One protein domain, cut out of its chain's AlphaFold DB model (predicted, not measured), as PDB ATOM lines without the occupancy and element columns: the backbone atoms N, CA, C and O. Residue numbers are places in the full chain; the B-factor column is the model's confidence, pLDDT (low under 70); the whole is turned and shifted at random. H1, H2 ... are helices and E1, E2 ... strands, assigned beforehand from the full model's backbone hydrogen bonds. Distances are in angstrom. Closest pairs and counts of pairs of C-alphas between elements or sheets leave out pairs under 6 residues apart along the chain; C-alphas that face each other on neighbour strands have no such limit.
ATOM      1  N   GLN A 190     -35.226 -43.827  27.678       84.38
ATOM      2  CA  GLN A 190     -36.573 -44.083  28.214       84.38
ATOM      3  C   GLN A 190     -37.389 -42.801  28.418       84.38
ATOM      4  O   GLN A 190     -38.616 -42.847  28.466       84.38
ATOM      5  N   THR A 191     -36.714 -41.666  28.603       92.50
ATOM      6  CA  THR A 191     -37.333 -40.390  28.953       92.50
ATOM      7  C   THR A 191     -36.375 -39.229  28.684       92.50
ATOM      8  O   THR A 191     -35.167 -39.447  28.635       92.50
ATOM      9  N   GLY A 192     -36.902 -38.006  28.563       93.19
ATOM     10  CA  GLY A 192     -36.090 -36.795  28.405       93.19
ATOM     11  C   GLY A 192     -35.803 -36.453  26.946       93.19
ATOM     12  O   GLY A 192     -34.678 -36.108  26.597       93.19
ATOM     13  N   PHE A 193     -36.810 -36.574  26.086       94.81
ATOM     14  CA  PHE A 193     -36.670 -36.279  24.662       94.81
ATOM     15  C   PHE A 193     -36.665 -34.769  24.425       94.81
ATOM     16  O   PHE A 193     -37.373 -34.023  25.103       94.81
ATOM     17  N   TYR A 194     -35.898 -34.317  23.436       96.06
ATOM     18  CA  TYR A 194     -35.806 -32.907  23.069       96.06
ATOM     19  C   TYR A 194     -36.074 -32.726  21.580       96.06
ATOM     20  O   TYR A 194     -35.406 -33.321  20.737       96.06
ATOM     21  N   VAL A 195     -37.034 -31.866  21.256       96.62
ATOM     22  CA  VAL A 195     -37.387 -31.508  19.885       96.62
ATOM     23  C   VAL A 195     -37.393 -29.997  19.752       96.62
ATOM     24  O   VAL A 195     -37.996 -29.297  20.558       96.62
ATOM     25  N   GLN A 196     -36.762 -29.483  18.700       98.00
ATOM     26  CA  GLN A 196     -36.720 -28.050  18.422       98.00
ATOM     27  C   GLN A 196     -37.075 -27.753  16.968       98.00
ATOM     28  O   GLN A 196     -36.581 -28.409  16.043       98.00
ATOM     29  N   GLY A 197     -37.879 -26.719  16.748       97.75
ATOM     30  CA  GLY A 197     -38.193 -26.178  15.429       97.75
ATOM     31  C   GLY A 197     -38.286 -24.654  15.436       97.75
ATOM     32  O   GLY A 197     -38.269 -24.004  16.485       97.75
ATOM     33  N   LYS A 198     -38.338 -24.067  14.237       97.62
ATOM     34  CA  LYS A 198     -38.543 -22.620  14.086       97.62
ATOM     35  C   LYS A 198     -39.999 -22.269  14.353       97.62
ATOM     36  O   LYS A 198     -40.264 -21.394  15.167       97.62
ATOM     37  N   THR A 199     -40.904 -23.023  13.734       97.81
ATOM     38  CA  THR A 199     -42.357 -22.848  13.825       97.81
ATOM     39  C   THR A 199     -43.021 -23.989  14.599       97.81
ATOM     40  O   THR A 199     -42.433 -25.068  14.759       97.81
ATOM     41  N   VAL A 200     -44.255 -23.783  15.060       95.50
ATOM     42  CA  VAL A 200     -45.080 -24.799  15.732       95.50
ATOM     43  C   VAL A 200     -45.265 -26.007  14.814       95.50
ATOM     44  O   VAL A 200     -44.934 -27.121  15.214       95.50
ATOM     45  N   ALA A 201     -45.663 -25.793  13.554       94.94
ATOM     46  CA  ALA A 201     -45.903 -26.873  12.591       94.94
ATOM     47  C   ALA A 201     -44.657 -27.747  12.338       94.94
ATOM     48  O   ALA A 201     -44.735 -28.976  12.311       94.94
ATOM     49  N   GLN A 202     -43.475 -27.130  12.213       96.31
ATOM     50  CA  GLN A 202     -42.218 -27.872  12.057       96.31
ATOM     51  C   GLN A 202     -41.836 -28.645  13.321       96.31
ATOM     52  O   GLN A 202     -41.311 -29.757  13.237       96.31
ATOM     53  N   THR A 203     -42.056 -28.045  14.491       97.19
ATOM     54  CA  THR A 203     -41.757 -28.676  15.783       97.19
ATOM     55  C   THR A 203     -42.673 -29.875  16.014       97.19
ATOM     56  O   THR A 203     -42.195 -30.937  16.408       97.19
ATOM     57  N   TRP A 204     -43.954 -29.738  15.673       95.56
ATOM     58  CA  TRP A 204     -44.959 -30.797  15.726       95.56
ATOM     59  C   TRP A 204     -44.599 -31.997  14.842       95.56
ATOM     60  O   TRP A 204     -44.577 -33.124  15.331       95.56
ATOM     61  N   LEU A 205     -44.204 -31.781  13.581       95.19
ATOM     62  CA  LEU A 205     -43.766 -32.878  12.704       95.19
ATOM     63  C   LEU A 205     -42.560 -33.639  13.265       95.19
ATOM     64  O   LEU A 205     -42.517 -34.870  13.220       95.19
ATOM     65  N   LYS A 206     -41.570 -32.918  13.802       96.31
ATOM     66  CA  LYS A 206     -40.405 -33.550  14.434       96.31
ATOM     67  C   LYS A 206     -40.827 -34.370  15.650       96.31
ATOM     68  O   LYS A 206     -40.382 -35.501  15.795       96.31
ATOM     69  N   LEU A 207     -41.722 -33.828  16.470       95.00
ATOM     70  CA  LEU A 207     -42.261 -34.493  17.648       95.00
ATOM     71  C   LEU A 207     -43.014 -35.779  17.276       95.00
ATOM     72  O   LEU A 207     -42.765 -36.820  17.881       95.00
ATOM     73  N   LEU A 208     -43.867 -35.745  16.248       92.94
ATOM     74  CA  LEU A 208     -44.550 -36.937  15.736       92.94
ATOM     75  C   LEU A 208     -43.569 -37.999  15.241       92.94
ATOM     76  O   LEU A 208     -43.752 -39.184  15.514       92.94
ATOM     77  N   ASN A 209     -42.513 -37.587  14.545       93.31
ATOM     78  CA  ASN A 209     -41.470 -38.492  14.078       93.31
ATOM     79  C   ASN A 209     -40.710 -39.154  15.242       93.31
ATOM     80  O   ASN A 209     -40.429 -40.351  15.166       93.31
ATOM     81  N   GLU A 210     -40.429 -38.424  16.327       93.56
ATOM     82  CA  GLU A 210     -39.852 -39.009  17.545       93.56
ATOM     83  C   GLU A 210     -40.800 -40.045  18.167       93.56
ATOM     84  O   GLU A 210     -40.400 -41.187  18.396       93.56
ATOM     85  N   ILE A 211     -42.080 -39.697  18.361       91.44
ATOM     86  CA  ILE A 211     -43.093 -40.620  18.908       91.44
ATOM     87  C   ILE A 211     -43.238 -41.862  18.025       91.44
ATOM     88  O   ILE A 211     -43.315 -42.981  18.532       91.44
ATOM     89  N   TYR A 212     -43.240 -41.695  16.705       88.69
ATOM     90  CA  TYR A 212     -43.369 -42.804  15.769       88.69
ATOM     91  C   TYR A 212     -42.191 -43.785  15.860       88.69
ATOM     92  O   TYR A 212     -42.408 -45.001  15.885       88.69
ATOM     93  N   LYS A 213     -40.955 -43.273  15.933       88.25
ATOM     94  CA  LYS A 213     -39.723 -44.081  15.951       88.25
ATOM     95  C   LYS A 213     -39.427 -44.714  17.307       88.25
ATOM     96  O   LYS A 213     -39.020 -45.876  17.363       88.25
ATOM     97  N   TYR A 214     -39.608 -43.942  18.371       91.12
ATOM     98  CA  TYR A 214     -39.084 -44.248  19.703       91.12
ATOM     99  C   TYR A 214     -40.175 -44.387  20.763       91.12
ATOM    100  O   TYR A 214     -39.915 -44.901  21.852       91.12
ATOM    101  N   GLY A 215     -41.402 -43.964  20.456       89.62
ATOM    102  CA  GLY A 215     -42.521 -44.105  21.370       89.62
ATOM    103  C   GLY A 215     -42.804 -45.573  21.676       89.62
ATOM    104  O   GLY A 215     -42.827 -46.435  20.792       89.62
ATOM    105  N   ARG A 216     -43.006 -45.856  22.962       86.81
ATOM    106  CA  ARG A 216     -43.236 -47.212  23.461       86.81
ATOM    107  C   ARG A 216     -44.729 -47.522  23.463       86.81
ATOM    108  O   ARG A 216     -45.507 -46.636  23.829       86.81
ATOM    109  N   PRO A 217     -45.139 -48.751  23.105       83.88
ATOM    110  CA  PRO A 217     -46.532 -49.161  23.203       83.88
ATOM    111  C   PRO A 217     -47.066 -48.969  24.626       83.88
ATOM    112  O   PRO A 217     -46.447 -49.410  25.598       83.88
ATOM    113  N   LYS A 218     -48.224 -48.322  24.750       73.75
ATOM    114  CA  LYS A 218     -48.929 -48.116  26.013       73.75
ATOM    115  C   LYS A 218     -50.377 -48.551  25.881       73.75
ATOM    116  O   LYS A 218     -51.107 -48.104  25.000       73.75
ATOM    117  N   HIS A 219     -50.811 -49.394  26.810       65.00
ATOM    118  CA  HIS A 219     -52.217 -49.756  26.937       65.00
ATOM    119  C   HIS A 219     -52.980 -48.627  27.631       65.00
ATOM    120  O   HIS A 219     -52.547 -48.116  28.667       65.00
ATOM    121  N   THR A 220     -54.130 -48.244  27.081       58.31
ATOM    122  CA  THR A 220     -55.017 -47.256  27.706       58.31
ATOM    123  C   THR A 220     -56.332 -47.884  28.131       58.31
ATOM    124  O   THR A 220     -56.748 -48.925  27.628       58.31
ATOM    125  N   ARG A 221     -57.010 -47.229  29.080       48.62
ATOM    126  CA  ARG A 221     -58.324 -47.655  29.582       48.62
ATOM    127  C   ARG A 221     -59.429 -47.604  28.514       48.62
ATOM    128  O   ARG A 221     -60.440 -48.271  28.687       48.62
ATOM    129  N   TYR A 222     -59.244 -46.831  27.441       47.34
ATOM    130  CA  TYR A 222     -60.297 -46.495  26.476       47.34
ATOM    131  C   TYR A 222     -60.366 -47.423  25.254       47.34
ATOM    132  O   TYR A 222     -61.332 -47.357  24.501       47.34
ATOM    133  N   SER A 223     -59.387 -48.309  25.045       42.09
ATOM    134  CA  SER A 223     -59.414 -49.260  23.927       42.09
ATOM    135  C   SER A 223     -58.525 -50.473  24.200       42.09
ATOM    136  O   SER A 223     -57.364 -50.328  24.572       42.09
ATOM    137  N   LYS A 224     -59.062 -51.680  23.969       42.22
ATOM    138  CA  LYS A 224     -58.294 -52.938  23.998       42.22
ATOM    139  C   LYS A 224     -57.408 -53.131  22.756       42.22
ATOM    140  O   LYS A 224     -56.533 -53.987  22.796       42.22
ATOM    141  N   ASN A 225     -57.625 -52.345  21.693       46.84
ATOM    142  CA  ASN A 225     -57.055 -52.583  20.361       46.84
ATOM    143  C   ASN A 225     -56.235 -51.408  19.787       46.84
ATOM    144  O   ASN A 225     -55.657 -51.571  18.718       46.84
ATOM    145  N   ASN A 226     -56.166 -50.244  20.447       48.84
ATOM    146  CA  ASN A 226     -55.304 -49.149  19.986       48.84
ATOM    147  C   ASN A 226     -53.926 -49.252  20.641       48.84
ATOM    148  O   ASN A 226     -53.770 -48.997  21.837       48.84
ATOM    149  N   GLU A 227     -52.925 -49.582  19.831       61.75
ATOM    150  CA  GLU A 227     -51.516 -49.416  20.174       61.75
ATOM    151  C   GLU A 227     -51.175 -47.922  20.139       61.75
ATOM    152  O   GLU A 227     -50.886 -47.342  19.096       61.75
ATOM    153  N   LEU A 228     -51.262 -47.265  21.294       74.75
ATOM    154  CA  LEU A 228     -50.764 -45.902  21.456       74.75
ATOM    155  C   LEU A 228     -49.262 -45.950  21.717       74.75
ATOM    156  O   LEU A 228     -48.790 -46.802  22.470       74.75
ATOM    157  N   LYS A 229     -48.515 -45.017  21.124       87.31
ATOM    158  CA  LYS A 229     -47.094 -44.817  21.416       87.31
ATOM    159  C   LYS A 229     -46.923 -43.628  22.350       87.31
ATOM    160  O   LYS A 229     -47.465 -42.557  22.094       87.31
ATOM    161  N   GLU A 230     -46.161 -43.812  23.422       90.31
ATOM    162  CA  GLU A 230     -45.869 -42.761  24.397       90.31
ATOM    163  C   GLU A 230     -44.369 -42.471  24.471       90.31
ATOM    164  O   GLU A 230     -43.538 -43.383  24.469       90.31
ATOM    165  N   ILE A 231     -44.048 -41.183  24.595       92.88
ATOM    166  CA  ILE A 231     -42.747 -40.691  25.035       92.88
ATOM    167  C   ILE A 231     -42.928 -39.933  26.353       92.88
ATOM    168  O   ILE A 231     -43.804 -39.080  26.477       92.88
ATOM    169  N   LEU A 232     -42.060 -40.219  27.327       93.50
ATOM    170  CA  LEU A 232     -42.057 -39.557  28.629       93.50
ATOM    171  C   LEU A 232     -41.103 -38.360  28.656       93.50
ATOM    172  O   LEU A 232     -39.944 -38.470  28.248       93.50
ATOM    173  N   ASN A 233     -41.555 -37.255  29.254       94.69
ATOM    174  CA  ASN A 233     -40.783 -36.021  29.452       94.69
ATOM    175  C   ASN A 233     -40.182 -35.473  28.147       94.69
ATOM    176  O   ASN A 233     -38.981 -35.214  28.066       94.69
ATOM    177  N   LEU A 234     -41.014 -35.325  27.114       95.50
ATOM    178  CA  LEU A 234     -40.622 -34.647  25.883       95.50
ATOM    179  C   LEU A 234     -40.675 -33.127  26.078       95.50
ATOM    180  O   LEU A 234     -41.690 -32.585  26.509       95.50
ATOM    181  N   THR A 235     -39.593 -32.444  25.716       97.12
ATOM    182  CA  THR A 235     -39.511 -30.982  25.645       97.12
ATOM    183  C   THR A 235     -39.535 -30.543  24.187       97.12
ATOM    184  O   THR A 235     -38.660 -30.922  23.411       97.12
ATOM    185  N   ALA A 236     -40.533 -29.739  23.820       97.12
ATOM    186  CA  ALA A 236     -40.666 -29.141  22.497       97.12
ATOM    187  C   ALA A 236     -40.346 -27.642  22.565       97.12
ATOM    188  O   ALA A 236     -40.944 -26.921  23.363       97.12
ATOM    189  N   VAL A 237     -39.417 -27.170  21.733       98.00
ATOM    190  CA  VAL A 237     -38.966 -25.772  21.708       98.00
ATOM    191  C   VAL A 237     -39.244 -25.147  20.346       98.00
ATOM    192  O   VAL A 237     -38.697 -25.573  19.327       98.00
ATOM    193  N   VAL A 238     -40.062 -24.096  20.346       97.81
ATOM    194  CA  VAL A 238     -40.358 -23.254  19.180       97.81
ATOM    195  C   VAL A 238     -39.566 -21.956  19.317       97.81
ATOM    196  O   VAL A 238     -39.568 -21.349  20.385       97.81
ATOM    197  N   THR A 239     -38.854 -21.546  18.267       96.75
ATOM    198  CA  THR A 239     -37.812 -20.505  18.384       96.75
ATOM    199  C   THR A 239     -38.055 -19.227  17.587       96.75
ATOM    200  O   THR A 239     -37.519 -18.187  17.961       96.75
ATOM    201  N   GLU A 240     -38.838 -19.279  16.509       96.00
ATOM    202  CA  GLU A 240     -38.969 -18.178  15.541       96.00
ATOM    203  C   GLU A 240     -40.420 -17.992  15.047       96.00
ATOM    204  O   GLU A 240     -40.642 -17.346  14.026       96.00
ATOM    205  N   GLU A 241     -41.418 -18.568  15.729       95.56
ATOM    206  CA  GLU A 241     -42.826 -18.390  15.348       95.56
ATOM    207  C   GLU A 241     -43.264 -16.939  15.567       95.56
ATOM    208  O   GLU A 241     -43.080 -16.382  16.653       95.56
ATOM    209  N   ASP A 242     -43.895 -16.351  14.552       94.19
ATOM    210  CA  ASP A 242     -44.575 -15.069  14.678       94.19
ATOM    211  C   ASP A 242     -46.048 -15.317  15.049       94.19
ATOM    212  O   ASP A 242     -46.826 -15.757  14.199       94.19
ATOM    213  N   PRO A 243     -46.483 -15.016  16.286       87.62
ATOM    214  CA  PRO A 243     -47.868 -15.232  16.694       87.62
ATOM    215  C   PRO A 243     -48.868 -14.349  15.930       87.62
ATOM    216  O   PRO A 243     -50.052 -14.677  15.893       87.62
ATOM    217  N   ALA A 244     -48.425 -13.248  15.311       90.50
ATOM    218  CA  ALA A 244     -49.271 -12.420  14.450       90.50
ATOM    219  C   ALA A 244     -49.366 -12.969  13.017       90.50
ATOM    220  O   ALA A 244     -50.305 -12.643  12.289       90.50
ATOM    221  N   LYS A 245     -48.414 -13.815  12.604       93.12
ATOM    222  CA  LYS A 245     -48.348 -14.411  11.268       93.12
ATOM    223  C   LYS A 245     -47.940 -15.882  11.342       93.12
ATOM    224  O   LYS A 245     -46.890 -16.279  10.839       93.12
ATOM    225  N   VAL A 246     -48.822 -16.683  11.937       93.38
ATOM    226  CA  VAL A 246     -48.590 -18.115  12.155       93.38
ATOM    227  C   VAL A 246     -48.298 -18.836  10.839       93.38
ATOM    228  O   VAL A 246     -49.093 -18.769   9.888       93.38
ATOM    229  N   TYR A 247     -47.180 -19.560  10.799       95.31
ATOM    230  CA  TYR A 247     -46.848 -20.461   9.704       95.31
ATOM    231  C   TYR A 247     -47.805 -21.659   9.702       95.31
ATOM    232  O   TYR A 247     -47.744 -22.526  10.573       95.31
ATOM    233  N   PHE A 248     -48.683 -21.705   8.699       94.38
ATOM    234  CA  PHE A 248     -49.799 -22.648   8.631       94.38
ATOM    235  C   PHE A 248     -49.772 -23.431   7.309       94.38
ATOM    236  O   PHE A 248     -50.354 -22.990   6.317       94.38
ATOM    237  N   PRO A 249     -49.015 -24.534   7.246       93.44
ATOM    238  CA  PRO A 249     -48.922 -25.370   6.057       93.44
ATOM    239  C   PRO A 249     -50.129 -26.307   5.911       93.44
ATOM    240  O   PRO A 249     -50.740 -26.701   6.898       93.44
ATOM    241  N   GLU A 250     -50.404 -26.736   4.678       90.88
ATOM    242  CA  GLU A 250     -51.563 -27.576   4.315       90.88
ATOM    243  C   GLU A 250     -51.569 -28.977   4.949       90.88
ATOM    244  O   GLU A 250     -52.586 -29.656   4.930       90.88
ATOM    245  N   TYR A 251     -50.444 -29.437   5.504       87.12
ATOM    246  CA  TYR A 251     -50.365 -30.749   6.158       87.12
ATOM    247  C   TYR A 251     -50.873 -30.752   7.606       87.12
ATOM    248  O   TYR A 251     -50.848 -31.804   8.248       87.12
ATOM    249  N   LEU A 252     -51.237 -29.594   8.165       86.12
ATOM    250  CA  LEU A 252     -51.841 -29.545   9.493       86.12
ATOM    251  C   LEU A 252     -53.227 -30.209   9.451       86.12
ATOM    252  O   LEU A 252     -53.965 -30.003   8.491       86.12
ATOM    253  N   PRO A 253     -53.605 -30.999  10.469       82.75
ATOM    254  CA  PRO A 253     -54.830 -31.799  10.436       82.75
ATOM    255  C   PRO A 253     -56.093 -31.001  10.809       82.75
ATOM    256  O   PRO A 253     -57.087 -31.597  11.210       82.75
TER     257      PRO A 253
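Overview. This is residues 190 to 253 of the 357 residues of the protein "Thymidylate synthase" of Microgenomates group bacterium GW2011_GWF1_46_12 (UniProt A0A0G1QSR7). A two-strand parallel sheet, E1 and E4, packs on one helix, H1; a hairpin, E2 and E3, extends past the helix's last residues, and a tail, residues 239 to 253, folds back near its first. The 64 printed residues run E1 H1 E2 E3 E4, a mixed class of helices and strands. The whole is loose, with a radius of gyration of the C-alphas of 14.1 A, spanning 42 by 25 by 18 A.

Along the chain. E1, residues 194 to 197, begins at C-alpha (-35.806, -32.907, 23.069). E4, residues 235 to 238, ends at C-alpha (-40.358, -23.254, 19.180). H1, residues 200 to 214, is 20.7 A long. E2 holds residues 216 to 220; E3, residues 223 to 230, is 15.0 A long and bends by 71 degrees at residue 226.

Arrangement. E1 and E4 are parallel at 13 degrees, with N 195 and O 235 2.9 A apart. The closest C-alphas of E1 and H1, Gly 197 and Thr 203, are 4.4 A apart. In H1 every O i to N i+4 pair is within hydrogen-bond range. In the antiparallel hairpin, N 218 and O 228 are 2.8 A apart. E1 and E2 are apart.

Size, cuts and confidence. The farthest C-alphas, Lys 224 and Ala 244, are 42.6 A apart. The printed part has no cut, and its four links are tight. Residues 219 to 227 have pLDDT under 70.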